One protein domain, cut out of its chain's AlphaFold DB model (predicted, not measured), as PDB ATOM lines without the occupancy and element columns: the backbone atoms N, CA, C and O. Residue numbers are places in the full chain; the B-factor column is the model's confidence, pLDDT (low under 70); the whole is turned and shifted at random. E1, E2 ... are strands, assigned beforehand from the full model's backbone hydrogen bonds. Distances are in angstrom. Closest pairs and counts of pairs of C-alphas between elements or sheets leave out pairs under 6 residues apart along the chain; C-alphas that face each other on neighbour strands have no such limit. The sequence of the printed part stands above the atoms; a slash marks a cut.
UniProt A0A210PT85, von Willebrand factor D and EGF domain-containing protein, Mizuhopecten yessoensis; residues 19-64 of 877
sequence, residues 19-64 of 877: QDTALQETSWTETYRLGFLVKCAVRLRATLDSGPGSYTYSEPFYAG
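AT A GLANCE: This is residues 19 to 64 of the 877 residues of the protein "von Willebrand factor D and EGF domain-containing protein" of Mizuhopecten yessoensis (UniProt A0A210PT85). With little regular structure, the printed part is a hook of chain joined to a long, narrow hairpin: residues 19 to 35 form the hook, in which residues 24 to 32 stand free, and E1 and E2 pair at the hairpin's end next to it. The hairpin's far loop, residues 46 to 51, sticks out. There are 46 residues printed, with no named helix and two named strands, E1 then E2, antiparallel; the class is all strand, with only 6 residues in named elements. It is only just loose, close to extended, with a radius of gyration of the C-alphas of 13.9 A, and spans 39 by 22 by 17 A.

HOW THE PARTS SIT: E1, residues 36 to 38, and E2, residues 61 to 63, form a hairpin at 130 degrees. C-alphas 37 and 62 face each other, 4.5 A apart. N 38 and O 61 are within hydrogen-bond range at 2.8 A. Residues 41 to 42 pair briefly with 56 to 57, antiparallel.

IN THESE COORDINATES: E1 measures 6.6 A from C-alpha 36 at (-19.138, 0.053, 57.041). E2 measures 6.4 A, ending at C-alpha 63 at (-18.044, -5.257, 55.630).

THE WHOLE: The farthest C-alphas, of Asp 49 and Gly 64, are 40.2 A apart. The E1 to E2 link is long, 22 residues. The printed part has no cut, and no printed residue is under 70 in pLDDT.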
ATOM      1  N   GLN A  19      -6.614  -7.976  38.438       79.62
ATOM      2  CA  GLN A  19      -6.655  -8.792  39.657       79.62
ATOM      3  C   GLN A  19      -5.685  -8.281  40.731       79.62
ATOM      4  O   GLN A  19      -5.958  -8.441  41.917       79.62
ATOM      5  N   ASP A  20      -4.624  -7.576  40.328       81.19
ATOM      6  CA  ASP A  20      -3.653  -6.961  41.240       81.19
ATOM      7  C   ASP A  20      -4.211  -5.696  41.919       81.19
ATOM      8  O   ASP A  20      -3.557  -5.121  42.783       81.19
ATOM      9  N   THR A  21      -5.419  -5.245  41.541       82.44
ATOM     10  CA  THR A  21      -6.099  -4.088  42.153       82.44
ATOM     11  C   THR A  21      -7.129  -4.489  43.203       82.44
ATOM     12  O   THR A  21      -8.016  -3.695  43.526       82.44
ATOM     13  N   ALA A  22      -7.081  -5.732  43.688       79.50
ATOM     14  CA  ALA A  22      -7.869  -6.141  44.841       79.50
ATOM     15  C   ALA A  22      -7.426  -5.342  46.075       79.50
ATOM     16  O   ALA A  22      -6.229  -5.181  46.312       79.50
ATOM     17  N   LEU A  23      -8.392  -4.848  46.854       78.31
ATOM     18  CA  LEU A  23      -8.111  -4.158  48.109       78.31
ATOM     19  C   LEU A  23      -7.392  -5.126  49.057       78.31
ATOM     20  O   LEU A  23      -7.970  -6.135  49.463       78.31
ATOM     21  N   GLN A  24      -6.141  -4.818  49.391       76.75
ATOM     22  CA  GLN A  24      -5.335  -5.635  50.293       76.75
ATOM     23  C   GLN A  24      -5.663  -5.297  51.746       76.75
ATOM     24  O   GLN A  24      -5.940  -4.147  52.080       76.75
ATOM     25  N   GLU A  25      -5.593  -6.293  52.626       72.06
ATOM     26  CA  GLU A  25      -5.856  -6.140  54.063       72.06
ATOM     27  C   GLU A  25      -5.001  -5.021  54.688       72.06
ATOM     28  O   GLU A  25      -5.519  -4.120  55.347       72.06
ATOM     29  N   THR A  26      -3.705  -4.988  54.365       72.88
ATOM     30  CA  THR A  26      -2.742  -3.984  54.856       72.88
ATOM     31  C   THR A  26      -3.107  -2.539  54.519       72.88
ATOM     32  O   THR A  26      -2.626  -1.619  55.173       72.88
ATOM     33  N   SER A  27      -3.932  -2.314  53.494       76.38
ATOM     34  CA  SER A  27      -4.251  -0.972  53.004       76.38
ATOM     35  C   SER A  27      -5.322  -0.265  53.839       76.38
ATOM     36  O   SER A  27      -5.522   0.938  53.684       76.38
ATOM     37  N   TRP A  28      -6.025  -0.982  54.725       77.88
ATOM     38  CA  TRP A  28      -7.154  -0.409  55.466       77.88
ATOM     39  C   TRP A  28      -7.250  -0.839  56.926       77.88
ATOM     40  O   TRP A  28      -7.796  -0.074  57.724       77.88
ATOM     41  N   THR A  29      -6.712  -2.000  57.308       74.88
ATOM     42  CA  THR A  29      -6.930  -2.566  58.649       74.88
ATOM     43  C   THR A  29      -6.297  -1.771  59.789       74.88
ATOM     44  O   THR A  29      -6.801  -1.839  60.907       74.88
ATOM     45  N   GLU A  30      -5.268  -0.954  59.537       75.62
ATOM     46  CA  GLU A  30      -4.711  -0.016  60.533       75.62
ATOM     47  C   GLU A  30      -5.558   1.255  60.712       75.62
ATOM     48  O   GLU A  30      -5.490   1.914  61.748       75.62
ATOM     49  N   THR A  31      -6.364   1.617  59.710       78.19
ATOM     50  CA  THR A  31      -7.070   2.911  59.665       78.19
ATOM     51  C   THR A  31      -8.556   2.778  59.979       78.19
ATOM     52  O   THR A  31      -9.134   3.652  60.626       78.19
ATOM     53  N   TYR A  32      -9.185   1.692  59.534       78.56
ATOM     54  CA  TYR A  32     -10.627   1.501  59.612       78.56
ATOM     55  C   TYR A  32     -10.979   0.276  60.454       78.56
ATOM     56  O   TYR A  32     -10.317  -0.759  60.400       78.56
ATOM     57  N   ARG A  33     -12.068   0.398  61.216       79.75
ATOM     58  CA  ARG A  33     -12.719  -0.717  61.916       79.75
ATOM     59  C   ARG A  33     -13.937  -1.156  61.132       79.75
ATOM     60  O   ARG A  33     -14.590  -0.311  60.528       79.75
ATOM     61  N   LEU A  34     -14.238  -2.449  61.158       86.50
ATOM     62  CA  LEU A  34     -15.377  -3.022  60.446       86.50
ATOM     63  C   LEU A  34     -16.717  -2.496  60.969       86.50
ATOM     64  O   LEU A  34     -16.828  -2.050  62.111       86.50
ATOM     65  N   GLY A  35     -17.726  -2.547  60.101       83.31
ATOM     66  CA  GLY A  35     -19.049  -1.970  60.329       83.31
ATOM     67  C   GLY A  35     -19.453  -0.894  59.314       83.31
ATOM     68  O   GLY A  35     -20.213   0.013  59.650       83.31
ATOM     69  N   PHE A  36     -18.929  -0.956  58.085       83.56
ATOM     70  CA  PHE A  36     -19.138   0.053  57.041       83.56
ATOM     71  C   PHE A  36     -19.460  -0.575  55.680       83.56
ATOM     72  O   PHE A  36     -19.206  -1.754  55.441       83.56
ATOM     73  N   LEU A  37     -20.030   0.227  54.777       86.50
ATOM     74  CA  LEU A  37     -20.291  -0.176  53.395       86.50
ATOM     75  C   LEU A  37     -19.050   0.039  52.524       86.50
ATOM     76  O   LEU A  37     -18.421   1.096  52.577       86.50
ATOM     77  N   VAL A  38     -18.743  -0.942  51.681       86.31
ATOM     78  CA  VAL A  38     -17.637  -0.918  50.721       86.31
ATOM     79  C   VAL A  38     -18.198  -0.952  49.308       86.31
ATOM     80  O   VAL A  38     -19.013  -1.810  48.980       86.31
ATOM     81  N   LYS A  39     -17.737  -0.032  48.455       88.56
ATOM     82  CA  LYS A  39     -18.020  -0.018  47.015       88.56
ATOM     83  C   LYS A  39     -16.728   0.203  46.237       88.56
ATOM     84  O   LYS A  39     -15.893   1.015  46.633       88.56
ATOM     85  N   CYS A  40     -16.577  -0.484  45.114       87.38
ATOM     86  CA  CYS A  40     -15.437  -0.321  44.219       87.38
ATOM     87  C   CYS A  40     -15.788   0.668  43.107       87.38
ATOM     88  O   CYS A  40     -16.892   0.625  42.570       87.38
ATOM     89  N   ALA A  41     -14.849   1.537  42.735       88.19
ATOM     90  CA  ALA A  41     -15.012   2.475  41.629       88.19
ATOM     91  C   ALA A  41     -13.937   2.229  40.567       88.19
ATOM     92  O   ALA A  41     -12.745   2.261  40.866       88.19
ATOM     93  N   VAL A  42     -14.348   2.027  39.317       87.88
ATOM     94  CA  VAL A  42     -13.439   1.828  38.180       87.88
ATOM     95  C   VAL A  42     -13.714   2.855  37.094       87.88
ATOM     96  O   VAL A  42     -14.853   3.251  36.867       87.88
ATOM     97  N   ARG A  43     -12.669   3.300  36.397       87.88
ATOM     98  CA  ARG A  43     -12.799   4.113  35.183       87.88
ATOM     99  C   ARG A  43     -11.734   3.713  34.180       87.88
ATOM    100  O   ARG A  43     -10.596   3.432  34.553       87.88
ATOM    101  N   LEU A  44     -12.105   3.702  32.909       85.62
ATOM    102  CA  LEU A  44     -11.238   3.262  31.821       85.62
ATOM    103  C   LEU A  44     -10.703   4.462  31.039       85.62
ATOM    104  O   LEU A  44     -11.352   5.503  30.944       85.62
ATOM    105  N   ARG A  45      -9.528   4.298  30.434       85.19
ATOM    106  CA  ARG A  45      -9.002   5.195  29.397       85.19
ATOM    107  C   ARG A  45      -8.592   4.359  28.190       85.19
ATOM    108  O   ARG A  45      -8.083   3.255  28.367       85.19
ATOM    109  N   ALA A  46      -8.822   4.869  26.984       79.50
ATOM    110  CA  ALA A  46      -8.591   4.115  25.749       79.50
ATOM    111  C   ALA A  46      -7.102   4.056  25.363       79.50
ATOM    112  O   ALA A  46      -6.619   3.033  24.887       79.50
ATOM    113  N   THR A  47      -6.365   5.143  25.593       77.12
ATOM    114  CA  THR A  47      -4.914   5.256  25.370       77.12
ATOM    115  C   THR A  47      -4.245   5.996  26.533       77.12
ATOM    116  O   THR A  47      -4.918   6.678  27.312       77.12
ATOM    117  N   LEU A  48      -2.917   5.875  26.657       72.44
ATOM    118  CA  LEU A  48      -2.114   6.569  27.679       72.44
ATOM    119  C   LEU A  48      -2.314   8.094  27.658       72.44
ATOM    120  O   LEU A  48      -2.329   8.710  28.723       72.44
ATOM    121  N   ASP A  49      -2.553   8.651  26.467       77.62
ATOM    122  CA  ASP A  49      -2.687  10.090  26.212       77.62
ATOM    123  C   ASP A  49      -4.143  10.592  26.264       77.62
ATOM    124  O   ASP A  49      -4.393  11.795  26.212       77.62
ATOM    125  N   SER A  50      -5.125   9.685  26.361       78.25
ATOM    126  CA  SER A  50      -6.544  10.041  26.493       78.25
ATOM    127  C   SER A  50      -6.936  10.303  27.951       78.25
ATOM    128  O   SER A  50      -6.451   9.636  28.870       78.25
ATOM    129  N   GLY A  51      -7.849  11.254  28.169       79.75
ATOM    130  CA  GLY A  51      -8.455  11.475  29.484       79.75
ATOM    131  C   GLY A  51      -9.262  10.250  29.948       79.75
ATOM    132  O   GLY A  51      -9.836   9.548  29.112       79.75
ATOM    133  N   PRO A  52      -9.312   9.962  31.261       83.56
ATOM    134  CA  PRO A  52     -10.112   8.859  31.779       83.56
ATOM    135  C   PRO A  52     -11.611   9.147  31.626       83.56
ATOM    136  O   PRO A  52     -12.048  10.291  31.761       83.56
ATOM    137  N   GLY A  53     -12.394   8.101  31.367       85.50
ATOM    138  CA  GLY A  53     -13.851   8.169  31.360       85.50
ATOM    139  C   GLY A  53     -14.447   8.380  32.756       85.50
ATOM    140  O   GLY A  53     -13.736   8.508  33.758       85.50
ATOM    141  N   SER A  54     -15.778   8.398  32.817       89.88
ATOM    142  CA  SER A  54     -16.521   8.471  34.077       89.88
ATOM    143  C   SER A  54     -16.301   7.226  34.936       89.88
ATOM    144  O   SER A  54     -16.061   6.136  34.417       89.88
ATOM    145  N   TYR A  55     -16.412   7.392  36.255       88.94
ATOM    146  CA  TYR A  55     -16.420   6.262  37.177       88.94
ATOM    147  C   TYR A  55     -17.691   5.430  37.021       88.94
ATOM    148  O   TYR A  55     -18.794   5.962  36.890       88.94
ATOM    149  N   THR A  56     -17.515   4.119  37.094       89.94
ATOM    150  CA  THR A  56     -18.565   3.132  37.325       89.94
ATOM    151  C   THR A  56     -18.348   2.542  38.712       89.94
ATOM    152  O   THR A  56     -17.215   2.217  39.066       89.94
ATOM    153  N   TYR A  57     -19.419   2.433  39.494       89.19
ATOM    154  CA  TYR A  57     -19.380   1.937  40.868       89.19
ATOM    155  C   TYR A  57     -20.000   0.543  40.947       89.19
ATOM    156  O   TYR A  57     -20.950   0.255  40.219       89.19
ATOM    157  N   SER A  58     -19.460  -0.312  41.814       90.81
ATOM    158  CA  SER A  58     -20.127  -1.551  42.206       90.81
ATOM    159  C   SER A  58     -21.317  -1.254  43.116       90.81
ATOM    160  O   SER A  58     -21.372  -0.199  43.754       90.81
ATOM    161  N   GLU A  59     -22.210  -2.233  43.247       91.25
ATOM    162  CA  GLU A  59     -23.132  -2.250  44.380       91.25
ATOM    163  C   GLU A  59     -22.330  -2.262  45.693       91.25
ATOM    164  O   GLU A  59     -21.272  -2.909  45.760       91.25
ATOM    165  N   PRO A  60     -22.766  -1.507  46.716       89.31
ATOM    166  CA  PRO A  60     -22.118  -1.520  48.012       89.31
ATOM    167  C   PRO A  60     -22.424  -2.830  48.745       89.31
ATOM    168  O   PRO A  60     -23.561  -3.297  48.741       89.31
ATOM    169  N   PHE A  61     -21.432  -3.392  49.432       89.06
ATOM    170  CA  PHE A  61     -21.634  -4.499  50.368       89.06
ATOM    171  C   PHE A  61     -21.219  -4.085  51.782       89.06
ATOM    172  O   PHE A  61     -20.347  -3.233  51.956       89.06
ATOM    173  N   TYR A  62     -21.849  -4.663  52.803       88.88
ATOM    174  CA  TYR A  62     -21.502  -4.395  54.198       88.88
ATOM    175  C   TYR A  62     -20.295  -5.231  54.615       88.88
ATOM    176  O   TYR A  62     -20.330  -6.452  54.496       88.88
ATOM    177  N   ALA A  63     -19.234  -4.594  55.109       88.69
ATOM    178  CA  ALA A  63     -18.044  -5.257  55.630       88.69
ATOM    179  C   ALA A  63     -18.113  -5.329  57.164       88.69
ATOM    180  O   ALA A  63     -17.956  -4.311  57.846       88.69
ATOM    181  N   GLY A  64     -18.340  -6.526  57.711       90.00
ATOM    182  CA  GLY A  64     -18.427  -6.759  59.152       90.00
ATOM    183  C   GLY A  64     -19.311  -7.951  59.522       90.00
ATOM    184  O   GLY A  64     -19.278  -8.991  58.865       90.00
TER     185      GLY A  64